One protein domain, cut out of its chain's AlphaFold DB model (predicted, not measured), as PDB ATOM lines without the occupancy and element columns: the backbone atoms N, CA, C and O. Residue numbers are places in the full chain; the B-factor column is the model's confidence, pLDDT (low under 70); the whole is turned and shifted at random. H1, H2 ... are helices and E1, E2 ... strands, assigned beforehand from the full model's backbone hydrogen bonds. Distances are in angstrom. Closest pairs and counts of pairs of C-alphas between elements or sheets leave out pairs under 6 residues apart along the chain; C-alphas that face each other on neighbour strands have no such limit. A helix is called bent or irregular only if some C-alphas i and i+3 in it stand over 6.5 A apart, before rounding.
ATOM      1  N   GLU A   2      10.150   6.250 -66.931       56.31
ATOM      2  CA  GLU A   2      10.323   4.793 -66.762       56.31
ATOM      3  C   GLU A   2       9.034   3.971 -66.973       56.31
ATOM      4  O   GLU A   2       9.080   2.912 -67.591       56.31
ATOM      5  N   HIS A   3       7.868   4.496 -66.575       50.91
ATOM      6  CA  HIS A   3       6.570   3.831 -66.780       50.91
ATOM      7  C   HIS A   3       6.225   3.619 -68.265       50.91
ATOM      8  O   HIS A   3       5.910   2.506 -68.664       50.91
ATOM      9  N   ALA A   4       6.410   4.636 -69.116       53.22
ATOM     10  CA  ALA A   4       6.153   4.517 -70.557       53.22
ATOM     11  C   ALA A   4       7.055   3.473 -71.253       53.22
ATOM     12  O   ALA A   4       6.666   2.879 -72.255       53.22
ATOM     13  N   ARG A   5       8.257   3.223 -70.714       54.78
ATOM     14  CA  ARG A   5       9.192   2.214 -71.232       54.78
ATOM     15  C   ARG A   5       8.778   0.793 -70.834       54.78
ATOM     16  O   ARG A   5       8.919  -0.119 -71.643       54.78
ATOM     17  N   LEU A   6       8.250   0.613 -69.622       60.56
ATOM     18  CA  LEU A   6       7.703  -0.664 -69.149       60.56
ATOM     19  C   LEU A   6       6.395  -1.024 -69.868       60.56
ATOM     20  O   LEU A   6       6.204  -2.184 -70.226       60.56
ATOM     21  N   ASP A   7       5.547  -0.035 -70.157       60.16
ATOM     22  CA  ASP A   7       4.309  -0.237 -70.916       60.16
ATOM     23  C   ASP A   7       4.584  -0.601 -72.384       60.16
ATOM     24  O   ASP A   7       3.943  -1.504 -72.920       60.16
ATOM     25  N   CYS A   8       5.593   0.021 -73.011       59.56
ATOM     26  CA  CYS A   8       6.065  -0.350 -74.352       59.56
ATOM     27  C   CYS A   8       6.580  -1.798 -74.386       59.56
ATOM     28  O   CYS A   8       6.099  -2.599 -75.179       59.56
ATOM     29  N   LEU A   9       7.467  -2.172 -73.454       66.19
ATOM     30  CA  LEU A   9       7.995  -3.539 -73.347       66.19
ATOM     31  C   LEU A   9       6.895  -4.582 -73.106       66.19
ATOM     32  O   LEU A   9       6.953  -5.690 -73.638       66.19
ATOM     33  N   ARG A  10       5.872  -4.240 -72.316       63.41
ATOM     34  CA  ARG A  10       4.727  -5.117 -72.053       63.41
ATOM     35  C   ARG A  10       3.811  -5.247 -73.271       63.41
ATOM     36  O   ARG A  10       3.357  -6.350 -73.557       63.41
ATOM     37  N   SER A  11       3.567  -4.160 -74.001       68.94
ATOM     38  CA  SER A  11       2.809  -4.171 -75.261       68.94
ATOM     39  C   SER A  11       3.527  -4.971 -76.356       68.94
ATOM     40  O   SER A  11       2.895  -5.753 -77.070       68.94
ATOM     41  N   ASP A  12       4.851  -4.838 -76.447       72.06
ATOM     42  CA  ASP A  12       5.692  -5.595 -77.378       72.06
ATOM     43  C   ASP A  12       5.691  -7.092 -77.036       72.06
ATOM     44  O   ASP A  12       5.575  -7.932 -77.926       72.06
ATOM     45  N   CYS A  13       5.726  -7.430 -75.743       72.81
ATOM     46  CA  CYS A  13       5.604  -8.802 -75.252       72.81
ATOM     47  C   CYS A  13       4.242  -9.423 -75.618       72.81
ATOM     48  O   CYS A  13       4.195 -10.497 -76.212       72.81
ATOM     49  N   LEU A  14       3.134  -8.707 -75.380       78.00
ATOM     50  CA  LEU A  14       1.791  -9.171 -75.760       78.00
ATOM     51  C   LEU A  14       1.644  -9.363 -77.280       78.00
ATOM     52  O   LEU A  14       0.995 -10.307 -77.737       78.00
ATOM     53  N   THR A  15       2.273  -8.491 -78.071       87.75
ATOM     54  CA  THR A  15       2.287  -8.591 -79.539       87.75
ATOM     55  C   THR A  15       3.127  -9.781 -80.011       87.75
ATOM     56  O   THR A  15       2.735 -10.502 -80.935       87.75
ATOM     57  N   TYR A  16       4.265 -10.028 -79.360       88.38
ATOM     58  CA  TYR A  16       5.121 -11.176 -79.634       88.38
ATOM     59  C   TYR A  16       4.421 -12.496 -79.298       88.38
ATOM     60  O   TYR A  16       4.399 -13.393 -80.140       88.38
ATOM     61  N   ASP A  17       3.774 -12.598 -78.139       90.69
ATOM     62  CA  ASP A  17       3.041 -13.799 -77.725       90.69
ATOM     63  C   ASP A  17       1.902 -14.131 -78.695       90.69
ATOM     64  O   ASP A  17       1.742 -15.283 -79.109       90.69
ATOM     65  N   ALA A  18       1.155 -13.115 -79.145       93.00
ATOM     66  CA  ALA A  18       0.135 -13.283 -80.177       93.00
ATOM     67  C   ALA A  18       0.739 -13.768 -81.510       93.00
ATOM     68  O   ALA A  18       0.184 -14.658 -82.163       93.00
ATOM     69  N   SER A  19       1.903 -13.232 -81.901       91.62
ATOM     70  CA  SER A  19       2.639 -13.668 -83.094       91.62
ATOM     71  C   SER A  19       3.108 -15.124 -82.984       91.62
ATOM     72  O   SER A  19       2.948 -15.903 -83.928       91.62
ATOM     73  N   VAL A  20       3.640 -15.525 -81.827       92.50
ATOM     74  CA  VAL A  20       4.069 -16.903 -81.553       92.50
ATOM     75  C   VAL A  20       2.874 -17.851 -81.589       92.50
ATOM     76  O   VAL A  20       2.933 -18.874 -82.273       92.50
ATOM     77  N   ALA A  21       1.766 -17.500 -80.935       93.81
ATOM     78  CA  ALA A  21       0.543 -18.300 -80.952       93.81
ATOM     79  C   ALA A  21       0.007 -18.497 -82.381       93.81
ATOM     80  O   ALA A  21      -0.375 -19.611 -82.756       93.81
ATOM     81  N   LEU A  22       0.039 -17.448 -83.209       93.19
ATOM     82  CA  LEU A  22      -0.339 -17.534 -84.619       93.19
ATOM     83  C   LEU A  22       0.602 -18.460 -85.405       93.19
ATOM     84  O   LEU A  22       0.122 -19.344 -86.116       93.19
ATOM     85  N   ARG A  23       1.924 -18.326 -85.239       92.00
ATOM     86  CA  ARG A  23       2.915 -19.209 -85.884       92.00
ATOM     87  C   ARG A  23       2.714 -20.672 -85.495       92.00
ATOM     88  O   ARG A  23       2.739 -21.529 -86.369       92.00
ATOM     89  N   LEU A  24       2.436 -20.958 -84.221       92.69
ATOM     90  CA  LEU A  24       2.145 -22.311 -83.720       92.69
ATOM     91  C   LEU A  24       0.809 -22.884 -84.222       92.69
ATOM     92  O   LEU A  24       0.576 -24.096 -84.188       92.69
ATOM     93  N   ARG A  25      -0.117 -22.027 -84.653       93.19
ATOM     94  CA  ARG A  25      -1.339 -22.461 -85.333       93.19
ATOM     95  C   ARG A  25      -1.060 -22.753 -86.805       93.19
ATOM     96  O   ARG A  25      -1.425 -23.821 -87.284       93.19
ATOM     97  N   MET A  26      -0.386 -21.840 -87.502       93.00
ATOM     98  CA  MET A  26      -0.007 -22.007 -88.911       93.00
ATOM     99  C   MET A  26       0.906 -23.219 -89.126       93.00
ATOM    100  O   MET A  26       0.767 -23.929 -90.119       93.00
ATOM    101  N   SER A  27       1.793 -23.498 -88.167       92.00
ATOM    102  CA  SER A  27       2.724 -24.627 -88.211       92.00
ATOM    103  C   SER A  27       2.040 -25.990 -88.292       92.00
ATOM    104  O   SER A  27       2.680 -26.946 -88.705       92.00
ATOM    105  N   ARG A  28       0.763 -26.108 -87.912       92.69
ATOM    106  CA  ARG A  28       0.024 -27.379 -87.954       92.69
ATOM    107  C   ARG A  28      -0.678 -27.635 -89.283       92.69
ATOM    108  O   ARG A  28      -0.971 -28.781 -89.600       92.69
ATOM    109  N   GLN A  29      -0.897 -26.598 -90.088       91.94
ATOM    110  CA  GLN A  29      -1.761 -26.677 -91.269       91.94
ATOM    111  C   GLN A  29      -1.226 -27.627 -92.350       91.94
ATOM    112  O   GLN A  29      -2.012 -28.311 -93.001       91.94
ATOM    113  N   ALA A  30       0.098 -27.696 -92.543       90.44
ATOM    114  CA  ALA A  30       0.690 -28.623 -93.511       90.44
ATOM    115  C   ALA A  30       0.458 -30.084 -93.101       90.44
ATOM    116  O   ALA A  30       0.109 -30.918 -93.932       90.44
ATOM    117  N   GLN A  31       0.621 -30.383 -91.813       92.44
ATOM    118  CA  GLN A  31       0.434 -31.722 -91.260       92.44
ATOM    119  C   GLN A  31      -1.040 -32.119 -91.306       92.44
ATOM    120  O   GLN A  31      -1.357 -33.195 -91.801       92.44
ATOM    121  N   GLU A  32      -1.938 -31.215 -90.910       94.12
ATOM    122  CA  GLU A  32      -3.387 -31.414 -91.015       94.12
ATOM    123  C   GLU A  32      -3.822 -31.713 -92.455       94.12
ATOM    124  O   GLU A  32      -4.633 -32.610 -92.678       94.12
ATOM    125  N   LEU A  33      -3.269 -31.000 -93.443       93.50
ATOM    126  CA  LEU A  33      -3.555 -31.248 -94.855       93.50
ATOM    127  C   LEU A  33      -3.074 -32.638 -95.294       93.50
ATOM    128  O   LEU A  33      -3.833 -33.383 -95.909       93.50
ATOM    129  N   LEU A  34      -1.832 -32.997 -94.961       94.88
ATOM    130  CA  LEU A  34      -1.258 -34.305 -95.289       94.88
ATOM    131  C   LEU A  34      -2.048 -35.458 -94.653       94.88
ATOM    132  O   LEU A  34      -2.236 -36.497 -95.286       94.88
ATOM    133  N   ASP A  35      -2.517 -35.283 -93.417       95.75
ATOM    134  CA  ASP A  35      -3.306 -36.282 -92.695       95.75
ATOM    135  C   ASP A  35      -4.724 -36.398 -93.268       95.75
ATOM    136  O   ASP A  35      -5.202 -37.506 -93.519       95.75
ATOM    137  N   ARG A  36      -5.381 -35.262 -93.543       97.19
ATOM    138  CA  ARG A  36      -6.739 -35.218 -94.105       97.19
ATOM    139  C   ARG A  36      -6.809 -35.858 -95.488       97.19
ATOM    140  O   ARG A  36      -7.703 -36.661 -95.740       97.19
ATOM    141  N   GLU A  37      -5.862 -35.519 -96.361       97.12
ATOM    142  CA  GLU A  37      -5.810 -36.023 -97.741       97.12
ATOM    143  C   GLU A  37      -5.081 -37.368 -97.859       97.12
ATOM    144  O   GLU A  37      -4.953 -37.906 -98.957       97.12
ATOM    145  N   LYS A  38      -4.591 -37.927 -96.743       97.06
ATOM    146  CA  LYS A  38      -3.862 -39.208 -96.693       97.06
ATOM    147  C   LYS A  38      -2.682 -39.256 -97.668       97.06
ATOM    148  O   LYS A  38      -2.464 -40.249 -98.358       97.06
ATOM    149  N   CYS A  39      -1.925 -38.167 -97.718       96.12
ATOM    150  CA  CYS A  39      -0.755 -38.019 -98.573       96.12
ATOM    151  C   CYS A  39       0.537 -38.037 -97.746       96.12
ATOM    152  O   CYS A  39       0.569 -37.620 -96.583       96.12
ATOM    153  N   ASP A  40       1.629 -38.507 -98.352       96.00
ATOM    154  CA  ASP A  40       2.967 -38.467 -97.747       96.00
ATOM    155  C   ASP A  40       3.683 -37.136 -98.000       96.00
ATOM    156  O   ASP A  40       4.408 -36.651 -97.131       96.00
ATOM    157  N   VAL A  41       3.458 -36.536 -99.172       96.69
ATOM    158  CA  VAL A  41       4.098 -35.290 -99.606       96.69
ATOM    159  C   VAL A  41       3.112 -34.385-100.343       96.69
ATOM    160  O   VAL A  41       2.226 -34.861-101.052       96.69
ATOM    161  N   ILE A  42       3.295 -33.075-100.213       95.69
ATOM    162  CA  ILE A  42       2.645 -32.051-101.037       95.69
ATOM    163  C   ILE A  42       3.589 -31.716-102.188       95.69
ATOM    164  O   ILE A  42       4.747 -31.379-101.947       95.69
ATOM    165  N   ALA A  43       3.094 -31.765-103.423       95.56
ATOM    166  CA  ALA A  43       3.806 -31.266-104.594       95.56
ATOM    167  C   ALA A  43       3.227 -29.906-105.005       95.56
ATOM    168  O   ALA A  43       2.027 -29.785-105.249       95.56
ATOM    169  N   ALA A  44       4.071 -28.881-105.083       94.38
ATOM    170  CA  ALA A  44       3.664 -27.524-105.441       94.38
ATOM    171  C   ALA A  44       4.681 -26.878-106.383       94.38
ATOM    172  O   ALA A  44       5.825 -27.319-106.500       94.38
ATOM    173  N   ARG A  45       4.287 -25.805-107.070       92.06
ATOM    174  CA  ARG A  45       5.245 -25.030-107.865       92.06
ATOM    175  C   ARG A  45       6.206 -24.305-106.918       92.06
ATOM    176  O   ARG A  45       5.789 -23.850-105.866       92.06
ATOM    177  N   TRP A  46       7.474 -24.166-107.296       86.69
ATOM    178  CA  TRP A  46       8.547 -23.678-106.410       86.69
ATOM    179  C   TRP A  46       8.338 -22.301-105.751       86.69
ATOM    180  O   TRP A  46       8.873 -22.052-104.681       86.69
ATOM    181  N   TRP A  47       7.561 -21.426-106.381       85.81
ATOM    182  CA  TRP A  47       7.194 -20.093-105.888       85.81
ATOM    183  C   TRP A  47       5.913 -20.063-105.031       85.81
ATOM    184  O   TRP A  47       5.419 -18.993-104.696       85.81
ATOM    185  N   THR A  48       5.305 -21.218-104.751       89.94
ATOM    186  CA  THR A  48       4.101 -21.295-103.921       89.94
ATOM    187  C   THR A  48       4.501 -21.126-102.462       89.94
ATOM    188  O   THR A  48       5.298 -21.906-101.954       89.94
ATOM    189  N   ASP A  49       3.924 -20.153-101.764       87.81
ATOM    190  CA  ASP A  49       4.156 -20.009-100.329       87.81
ATOM    191  C   ASP A  49       3.568 -21.205 -99.576       87.81
ATOM    192  O   ASP A  49       2.352 -21.405 -99.519       87.81
ATOM    193  N   THR A  50       4.448 -22.025 -99.006       87.19
ATOM    194  CA  THR A  50       4.060 -23.149 -98.155       87.19
ATOM    195  C   THR A  50       4.224 -22.764 -96.691       87.19
ATOM    196  O   THR A  50       5.046 -21.925 -96.322       87.19
ATOM    197  N   THR A  51       3.486 -23.428 -95.803       88.00
ATOM    198  CA  THR A  51       3.705 -23.300 -94.357       88.00
ATOM    199  C   THR A  51       4.924 -24.105 -93.882       88.00
ATOM    200  O   THR A  51       5.142 -24.222 -92.673       88.00
ATOM    201  N   ALA A  52       5.753 -24.649 -94.789       91.19
ATOM    202  CA  ALA A  52       6.912 -25.476 -94.448       91.19
ATOM    203  C   ALA A  52       7.935 -24.752 -93.550       91.19
ATOM    204  O   ALA A  52       8.283 -25.314 -92.510       91.19
ATOM    205  N   PRO A  53       8.337 -23.489 -93.826       90.75
ATOM    206  CA  PRO A  53       9.286 -22.776 -92.966       90.75
ATOM    207  C   PRO A  53       8.736 -22.510 -91.559       90.75
ATOM    208  O   PRO A  53       9.473 -22.565 -90.579       90.75
ATOM    209  N   VAL A  54       7.428 -22.255 -91.445       92.62
ATOM    210  CA  VAL A  54       6.759 -21.997 -90.157       92.62
ATOM    211  C   VAL A  54       6.556 -23.291 -89.363       92.62
ATOM    212  O   VAL A  54       6.622 -23.287 -88.136       92.62
ATOM    213  N   SER A  55       6.317 -24.407 -90.054       91.31
ATOM    214  CA  SER A  55       6.117 -25.730 -89.449       91.31
ATOM    215  C   SER A  55       7.412 -26.473 -89.123       91.31
ATOM    216  O   SER A  55       7.387 -27.439 -88.357       91.31
ATOM    217  N   GLY A  56       8.544 -26.025 -89.673       92.62
ATOM    218  CA  GLY A  56       9.795 -26.779 -89.640       92.62
ATOM    219  C   GLY A  56       9.718 -28.058 -90.476       92.62
ATOM    220  O   GLY A  56      10.378 -29.041 -90.151       92.62
ATOM    221  N   SER A  57       8.867 -28.075 -91.504       94.88
ATOM    222  CA  SER A  57       8.716 -29.224 -92.395       94.88
ATOM    223  C   SER A  57       9.831 -29.253 -93.445       94.88
ATOM    224  O   SER A  57      10.203 -28.194 -93.958       94.88
ATOM    225  N   PRO A  58      10.341 -30.440 -93.815       96.38
ATOM    226  CA  PRO A  58      11.314 -30.572 -94.890       96.38
ATOM    227  C   PRO A  58      10.701 -30.173 -96.237       96.38
ATOM    228  O   PRO A  58       9.569 -30.550 -96.554       96.38
ATOM    229  N   GLN A  59      11.476 -29.432 -97.034       95.56
ATOM    230  CA  GLN A  59      11.119 -28.991 -98.381       95.56
ATOM    231  C   GLN A  59      12.303 -29.192 -99.331       95.56
ATOM    232  O   GLN A  59      13.406 -28.717 -99.061       95.56
ATOM    233  N   VAL A  60      12.070 -29.853-100.465       96.62
ATOM    234  CA  VAL A  60      13.081 -30.065-101.513       96.62
ATOM    235  C   VAL A  60      12.511 -29.660-102.864       96.62
ATOM    236  O   VAL A  60      11.430 -30.108-103.242       96.62
ATOM    237  N   SER A  61      13.252 -28.846-103.613       96.44
ATOM    238  CA  SER A  61      12.890 -28.438-104.972       96.44
ATOM    239  C   SER A  61      13.760 -29.146-106.003       96.44
ATOM    240  O   SER A  61      14.981 -29.200-105.855       96.44
ATOM    241  N   VAL A  62      13.141 -29.652-107.069       96.69
ATOM    242  CA  VAL A  62      13.829 -30.312-108.187       96.69
ATOM    243  C   VAL A  62      13.481 -29.660-109.525       96.69
ATOM    244  O   VAL A  62      12.406 -29.063-109.660       96.69
ATOM    245  N   PRO A  63      14.378 -29.736-110.525       95.75
ATOM    246  CA  PRO A  63      14.203 -29.010-111.777       95.75
ATOM    247  C   PRO A  63      12.966 -29.449-112.568       95.75
ATOM    248  O   PRO A  63      12.689 -30.639-112.704       95.75
ATOM    249  N   LEU A  64      12.290 -28.470-113.159       94.75
ATOM    250  CA  LEU A  64      11.319 -28.615-114.244       94.75
ATOM    251  C   LEU A  64      11.916 -28.030-115.541       94.75
ATOM    252  O   LEU A  64      12.974 -27.391-115.496       94.75
ATOM    253  N   PRO A  65      11.275 -28.225-116.711       91.81
ATOM    254  CA  PRO A  65      11.727 -27.602-117.947       91.81
ATOM    255  C   PRO A  65      11.831 -26.080-117.813       91.81
ATOM    256  O   PRO A  65      11.005 -25.427-117.168       91.81
ATOM    257  N   ALA A  66      12.853 -25.511-118.444       91.94
ATOM    258  CA  ALA A  66      12.958 -24.069-118.573       91.94
ATOM    259  C   ALA A  66      11.849 -23.525-119.483       91.94
ATOM    260  O   ALA A  66      11.317 -24.239-120.339       91.94
ATOM    261  N   TYR A  67      11.530 -22.244-119.322       91.25
ATOM    262  CA  TYR A  67      10.621 -21.554-120.231       91.25
ATOM    263  C   TYR A  67      11.112 -21.614-121.684       91.25
ATOM    264  O   TYR A  67      12.316 -21.565-121.969       91.25
ATOM    265  N   LEU A  68      10.158 -21.729-122.611       88.94
ATOM    266  CA  LEU A  68      10.432 -21.931-124.033       88.94
ATOM    267  C   LEU A  68      11.155 -20.719-124.640       88.94
ATOM    268  O   LEU A  68      11.004 -19.588-124.186       88.94
ATOM    269  N   LYS A  69      11.909 -20.938-125.724       83.94
ATOM    270  CA  LYS A  69      12.699 -19.880-126.388       83.94
ATOM    271  C   LYS A  69      11.878 -18.672-126.865       83.94
ATOM    272  O   LYS A  69      12.432 -17.587-126.963       83.94
ATOM    273  N   GLY A  70      10.596 -18.860-127.179       85.19
ATOM    274  CA  GLY A  70       9.693 -17.789-127.621       85.19
ATOM    275  C   GLY A  70       8.913 -17.116-126.493       85.19
ATOM    276  O   GLY A  70       7.997 -16.350-126.772       85.19
ATOM    277  N   GLN A  71       9.208 -17.438-125.232       87.69
ATOM    278  CA  GLN A  71       8.446 -16.913-124.109       87.69
ATOM    279  C   GLN A  71       8.740 -15.426-123.899       87.69
ATOM    280  O   GLN A  71       9.902 -15.020-123.834       87.69
ATOM    281  N   ALA A  72       7.678 -14.623-123.807       89.38
ATOM    282  CA  ALA A  72       7.793 -13.193-123.568       89.38
ATOM    283  C   ALA A  72       8.498 -12.926-122.231       89.38
ATOM    284  O   ALA A  72       8.303 -13.650-121.252       89.38
ATOM    285  N   VAL A  73       9.340 -11.894-122.216       90.88
ATOM    286  CA  VAL A  73      10.022 -11.455-121.000       90.88
ATOM    287  C   VAL A  73       9.031 -10.665-120.157       90.88
ATOM    288  O   VAL A  73       8.569  -9.609-120.587       90.88
ATOM    289  N   GLU A  74       8.745 -11.154-118.955       91.00
ATOM    290  CA  GLU A  74       7.936 -10.435-117.971       91.00
ATOM    291  C   GLU A  74       8.824  -9.918-116.843       91.00
ATOM    292  O   GLU A  74       9.650 -10.640-116.266       91.00
ATOM    293  N   ARG A  75       8.635  -8.634-116.541       90.62
ATOM    294  CA  ARG A  75       9.378  -7.894-115.525       90.62
ATOM    295  C   ARG A  75       8.436  -7.519-114.396       90.62
ATOM    296  O   ARG A  75       7.312  -7.090-114.640       90.62
ATOM    297  N   VAL A  76       8.909  -7.681-113.168       87.25
ATOM    298  CA  VAL A  76       8.208  -7.218-111.966       87.25
ATOM    299  C   VAL A  76       8.845  -5.924-111.457       87.25
ATOM    300  O   VAL A  76       9.672  -5.313-112.138       87.25
ATOM    301  N   ALA A  77       8.438  -5.474-110.267       87.62
ATOM    302  CA  ALA A  77       9.020  -4.305-109.617       87.62
ATOM    303  C   ALA A  77      10.560  -4.359-109.622       87.62
ATOM    304  O   ALA A  77      11.153  -5.432-109.512       87.62
ATOM    305  N   MET A  78      11.191  -3.188-109.743       88.19
ATOM    306  CA  MET A  78      12.655  -3.039-109.810       88.19
ATOM    307  C   MET A  78      13.298  -3.699-111.045       88.19
ATOM    308  O   MET A  78      14.477  -4.036-111.015       88.19
ATOM    309  N   ASP A  79      12.535  -3.866-112.131       87.62
ATOM    310  CA  ASP A  79      13.005  -4.402-113.418       87.62
ATOM    311  C   ASP A  79      13.524  -5.856-113.361       87.62
ATOM    312  O   ASP A  79      14.266  -6.316-114.232       87.62
ATOM    313  N   LEU A  80      13.111  -6.616-112.341       87.00
ATOM    314  CA  LEU A  80      13.507  -8.012-112.185       87.00
ATOM    315  C   LEU A  80      12.767  -8.899-113.194       87.00
ATOM    316  O   LEU A  80      11.536  -8.920-113.241       87.00
ATOM    317  N   ILE A  81      13.516  -9.680-113.968       86.56
ATOM    318  CA  ILE A  81      12.952 -10.666-114.893       86.56
ATOM    319  C   ILE A  81      12.513 -11.898-114.098       86.56
ATOM    320  O   ILE A  81      13.337 -12.564-113.472       86.56
ATOM    321  N   THR A  82      11.223 -12.225-114.149       84.69
ATOM    322  CA  THR A  82      10.658 -13.418-113.483       84.69
ATOM    323  C   THR A  82      10.256 -14.507-114.470       84.69
ATOM    324  O   THR A  82      10.293 -15.694-114.144       84.69
ATOM    325  N   ILE A  83       9.921 -14.113-115.701       89.31
ATOM    326  CA  ILE A  83       9.582 -15.007-116.806       89.31
ATOM    327  C   ILE A  83      10.365 -14.564-118.040       89.31
ATOM    328  O   ILE A  83      10.513 -13.375-118.306       89.31
ATOM    329  N   GLY A  84      10.901 -15.527-118.784       90.38
ATOM    330  CA  GLY A  84      11.742 -15.273-119.945       90.38
ATOM    331  C   GLY A  84      12.381 -16.558-120.467       90.38
ATOM    332  O   GLY A  84      12.365 -17.579-119.775       90.38
ATOM    333  N   PRO A  85      12.930 -16.540-121.688       90.62
ATOM    334  CA  PRO A  85      13.433 -17.740-122.340       90.62
ATOM    335  C   PRO A  85      14.600 -18.353-121.561       90.62
ATOM    336  O   PRO A  85      15.488 -17.647-121.088       90.62
ATOM    337  N   ASN A  86      14.624 -19.686-121.473       90.31
ATOM    338  CA  ASN A  86      15.691 -20.451-120.818       90.31
ATOM    339  C   ASN A  86      15.867 -20.181-119.305       90.31
ATOM    340  O   ASN A  86      16.890 -20.563-118.735       90.31
ATOM    341  N   ILE A  87      14.886 -19.569-118.631       90.50
ATOM    342  CA  ILE A  87      14.876 -19.461-117.162       90.50
ATOM    343  C   ILE A  87      14.429 -20.809-116.572       90.50
ATOM    344  O   ILE A  87      13.361 -21.304-116.953       90.50
ATOM    345  N   PRO A  88      15.219 -21.426-115.670       90.25
ATOM    346  CA  PRO A  88      14.872 -22.707-115.073       90.25
ATOM    347  C   PRO A  88      13.670 -22.560-114.139       90.25
ATOM    348  O   PRO A  88      13.571 -21.612-113.364       90.25
ATOM    349  N   THR A  89      12.767 -23.535-114.190       92.56
ATOM    350  CA  THR A  89      11.655 -23.643-113.242       92.56
ATOM    351  C   THR A  89      11.855 -24.865-112.351       92.56
ATOM    352  O   THR A  89      12.740 -25.691-112.591       92.56
ATOM    353  N   SER A  90      11.066 -24.990-111.287       94.88
ATOM    354  CA  SER A  90      11.112 -26.167-110.417       94.88
ATOM    355  C   SER A  90       9.753 -26.533-109.826       94.88
ATOM    356  O   SER A  90       8.804 -25.740-109.795       94.88
ATOM    357  N   ILE A  91       9.667 -27.777-109.374       96.50
ATOM    358  CA  ILE A  91       8.600 -28.283-108.518       96.50
ATOM    359  C   ILE A  91       9.203 -28.534-107.140       96.50
ATOM    360  O   ILE A  91      10.350 -28.972-107.039       96.50
ATOM    361  N   MET A  92       8.455 -28.227-106.090       96.38
ATOM    362  CA  MET A  92       8.852 -28.506-104.718       96.38
ATOM    363  C   MET A  92       8.010 -29.622-104.118       96.38
ATOM    364  O   MET A  92       6.820 -29.744-104.417       96.38
ATOM    365  N   PHE A  93       8.635 -30.388-103.236       97.38
ATOM    366  CA  PHE A  93       8.016 -31.406-102.404       97.38
ATOM    367  C   PHE A  93       8.140 -30.993-100.942       97.38
ATOM    368  O   PHE A  93       9.239 -30.670-100.493       97.38
ATOM    369  N   VAL A  94       7.028 -31.014-100.210       96.81
ATOM    370  CA  VAL A  94       6.962 -30.710 -98.773       96.81
ATOM    371  C   VAL A  94       6.418 -31.922 -98.032       96.81
ATOM    372  O   VAL A  94       5.409 -32.489 -98.446       96.81
ATOM    373  N   GLY A  95       7.071 -32.320 -96.942       96.38
ATOM    374  CA  GLY A  95       6.676 -33.486 -96.145       96.38
ATOM    375  C   GLY A  95       6.227 -33.154 -94.731       96.38
ATOM    376  O   GLY A  95       6.057 -31.995 -94.353       96.38
ATOM    377  N   ARG A  96       6.055 -34.200 -93.919       95.62
ATOM    378  CA  ARG A  96       5.868 -34.054 -92.472       95.62
ATOM    379  C   ARG A  96       7.183 -33.667 -91.810       95.62
ATOM    380  O   ARG A  96       8.257 -34.048 -92.271       95.62
ATOM    381  N   ARG A  97       7.091 -32.932 -90.701       93.62
ATOM    382  CA  ARG A  97       8.246 -32.626 -89.854       93.62
ATOM    383  C   ARG A  97       9.008 -33.918 -89.523       93.62
ATOM    384  O   ARG A  97       8.385 -34.875 -89.069       93.62
ATOM    385  N   TRP A  98      10.325 -33.906 -89.744       94.25
ATOM    386  CA  TRP A  98      11.246 -35.041 -89.557       94.25
ATOM    387  C   TRP A  98      11.094 -36.216 -90.538       94.25
ATOM    388  O   TRP A  98      11.737 -37.246 -90.351       94.25
ATOM    389  N   ASP A  99      10.271 -36.087 -91.581       96.12
ATOM    390  CA  ASP A  99      10.087 -37.116 -92.617       96.12
ATOM    391  C   ASP A  99      10.928 -36.811 -93.874       96.12
ATOM    392  O   ASP A  99      10.499 -36.995 -95.017       96.12
ATOM    393  N   ASP A 100      12.144 -36.294 -93.665       97.25
ATOM    394  CA  ASP A 100      13.090 -35.875 -94.706       97.25
ATOM    395  C   ASP A 100      13.349 -36.989 -95.724       97.25
ATOM    396  O   ASP A 100      13.416 -36.738 -96.929       97.25
ATOM    397  N   TYR A 101      13.427 -38.234 -95.245       97.94
ATOM    398  CA  TYR A 101      13.622 -39.414 -96.082       97.94
ATOM    399  C   TYR A 101      12.568 -39.516 -97.189       97.94
ATOM    400  O   TYR A 101      12.928 -39.667 -98.357       97.94
ATOM    401  N   LYS A 102      11.274 -39.390 -96.862       97.81
ATOM    402  CA  LYS A 102      10.207 -39.496 -97.868       97.81
ATOM    403  C   LYS A 102      10.235 -38.342 -98.858       97.81
ATOM    404  O   LYS A 102      10.031 -38.565-100.050       97.81
ATOM    405  N   VAL A 103      10.519 -37.125 -98.391       98.00
ATOM    406  CA  VAL A 103      10.618 -35.946 -99.266       98.00
ATOM    407  C   VAL A 103      11.769 -36.099-100.255       98.00
ATOM    408  O   VAL A 103      11.574 -35.917-101.457       98.00
ATOM    409  N   ILE A 104      12.951 -36.493 -99.772       98.25
ATOM    410  CA  ILE A 104      14.129 -36.727-100.614       98.25
ATOM    411  C   ILE A 104      13.868 -37.882-101.585       98.25
ATOM    412  O   ILE A 104      14.186 -37.761-102.766       98.25
ATOM    413  N   ALA A 105      13.252 -38.977-101.131       98.25
ATOM    414  CA  ALA A 105      12.924 -40.117-101.984       98.25
ATOM    415  C   ALA A 105      11.943 -39.743-103.108       98.25
ATOM    416  O   ALA A 105      12.159 -40.126-104.262       98.25
ATOM    417  N   ALA A 106      10.902 -38.961-102.800       98.19
ATOM    418  CA  ALA A 106       9.945 -38.463-103.786       98.19
ATOM    419  C   ALA A 106      10.625 -37.540-104.812       98.19
ATOM    420  O   ALA A 106      10.517 -37.766-106.020       98.19
ATOM    421  N   ALA A 107      11.394 -36.560-104.332       98.00
ATOM    422  CA  ALA A 107      12.145 -35.627-105.167       98.00
ATOM    423  C   ALA A 107      13.152 -36.347-106.081       98.00
ATOM    424  O   ALA A 107      13.192 -36.106-107.289       98.00
ATOM    425  N   HIS A 108      13.924 -37.283-105.526       97.88
ATOM    426  CA  HIS A 108      14.899 -38.077-106.268       97.88
ATOM    427  C   HIS A 108      14.229 -38.945-107.339       97.88
ATOM    428  O   HIS A 108      14.691 -38.980-108.480       97.88
ATOM    429  N   SER A 109      13.122 -39.613-107.004       98.00
ATOM    430  CA  SER A 109      12.372 -40.437-107.962       98.00
ATOM    431  C   SER A 109      11.833 -39.594-109.120       98.00
ATOM    432  O   SER A 109      11.966 -39.985-110.281       98.00
ATOM    433  N   PHE A 110      11.309 -38.400-108.822       97.62
ATOM    434  CA  PHE A 110      10.853 -37.449-109.834       97.62
ATOM    435  C   PHE A 110      11.995 -36.980-110.749       97.62
ATOM    436  O   PHE A 110      11.867 -37.018-111.975       97.62
ATOM    437  N   GLU A 111      13.139 -36.574-110.188       96.69
ATOM    438  CA  GLU A 111      14.289 -36.115-110.979       96.69
ATOM    439  C   GLU A 111      14.876 -37.243-111.846       96.69
ATOM    440  O   GLU A 111      15.250 -37.008-112.998       96.69
ATOM    441  N   LYS A 112      14.912 -38.485-111.342       97.12
ATOM    442  CA  LYS A 112      15.370 -39.652-112.112       97.12
ATOM    443  C   LYS A 112      14.442 -40.003-113.270       97.12
ATOM    444  O   LYS A 112      14.949 -40.352-114.337       97.12
ATOM    445  N   ALA A 113      13.129 -39.900-113.071       97.12
ATOM    446  CA  ALA A 113      12.136 -40.176-114.105       97.12
ATOM    447  C   ALA A 113      12.136 -39.108-115.211       97.12
ATOM    448  O   ALA A 113      11.999 -39.433-116.386       97.12
ATOM    449  N   THR A 114      12.311 -37.838-114.843       96.06
ATOM    450  CA  THR A 114      12.170 -36.710-115.778       96.06
ATOM    451  C   THR A 114      13.477 -36.265-116.427       96.06
ATOM    452  O   THR A 114      13.474 -35.755-117.547       96.06
ATOM    453  N   GLN A 115      14.602 -36.428-115.729       95.50
ATOM    454  CA  GLN A 115      15.948 -36.074-116.185       95.50
ATOM    455  C   GLN A 115      16.094 -34.636-116.717       95.50
ATOM    456  O   GLN A 115      17.009 -34.354-117.494       95.50
ATOM    457  N   HIS A 116      15.246 -33.699-116.276       94.50
ATOM    458  CA  HIS A 116      15.216 -32.324-116.794       94.50
ATOM    459  C   HIS A 116      16.571 -31.612-116.694       94.50
ATOM    460  O   HIS A 116      16.964 -30.893-117.614       94.50
ATOM    461  N   ARG A 117      17.343 -31.889-115.634       90.69
ATOM    462  CA  ARG A 117      18.696 -31.344-115.451       90.69
ATOM    463  C   ARG A 117      19.656 -31.706-116.592       90.69
ATOM    464  O   ARG A 117      20.519 -30.904-116.920       90.69
ATOM    465  N   ARG A 118      19.511 -32.885-117.212       90.88
ATOM    466  CA  ARG A 118      20.393 -33.340-118.309       90.88
ATOM    467  C   ARG A 118      20.111 -32.616-119.627       90.88
ATOM    468  O   ARG A 118      20.973 -32.573-120.497       90.88
ATOM    469  N   ILE A 119      18.896 -32.096-119.781       88.69
ATOM    470  CA  ILE A 119      18.417 -31.457-121.011       88.69
ATOM    471  C   ILE A 119      18.670 -29.945-120.962       88.69
ATOM    472  O   ILE A 119      18.896 -29.312-121.995       88.69
TER     473      ILE A 119
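What this domain is: This is residues 2 to 119 of the 138 residues of an uncharacterized protein of Rhynchosporium secalis (UniProt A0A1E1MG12). A small sheet of three strands, with H3 packed along one face, makes a two-layered body from which the long helix H1 sticks out with residues 2 to 22. E3 lies away from that sheet, in a long loop. The printed part has 118 residues with four named helices and four named strands, in the order H1 E1 H2 E2 E3 E4 H3 H4; the class is mixed, and the sheet order E1 E4 E2 is antiparallel. The whole is only just loose, close to extended, with a radius of gyration of the C-alphas of 20.1 A, and is flat, spanning 65 by 41 by 20 A.

How they stand to each other: Start with H1, residues 2 to 36, which has a kink of 26 degrees near residue 30. It is irregular, but only just: C-alphas 27 and 30 are 6.9 A apart. With residues 23 to 30 alone it touches H2, residues 52 to 55; the closest C-alphas, of Ser 27 and Ser 55, are 3.8 A apart. Next look at E1, residues 42 to 45, and its antiparallel neighbour E4, residues 89 to 94: N 42 and O 94 are within hydrogen-bond range at 2.8 A. On the other side of E4 is E2, residues 59 to 64, also antiparallel, with N 62 and O 91 at 2.9 A. E1, H2 and E2 form a split strand-helix-strand unit, two strands running the same way with E4 between them, and its crossover is right-handed. H1 only grazes the sheet, with residues 30 to 34. E3, residues 81 to 83, pairs with no named strand, but runs antiparallel to residues 74 to 75. H3, residues 100 to 114, is on the sheet over E4 and E2, at a height of 8.6 A, and runs along the strands, at 1 degrees to E2 on the local plane; the closest C-alphas of H3 and E2, Ala 107 and Val 62, are 6.3 A apart. H4, residues 116 to 119, only grazes the sheet, with residues 116 to 118. In H3 every O i to N i+4 pair is within hydrogen-bond range, in H1 27 of 31; H2 and H4 are too short for such a pair.

Where its parts are: Find C-alpha 2 at (10.323, 4.793, -66.762); from there H1 runs 51.4 A to C-alpha 36. E2 is 15.9 A long and E4 16.8 A. H3 begins at C-alpha 100, (13.090, -35.875, -94.706), and covers 21.1 A. H4 ends at C-alpha 119, (18.417, -31.457, -121.011).

The domain as a whole: The two C-alphas farthest apart, of His 3 and Ile 119, are 65.8 A apart. The printed part has no cut. The link from E2 to E3, 16 residues, is long. Look for pLDDT under 70 at residues 2 to 11.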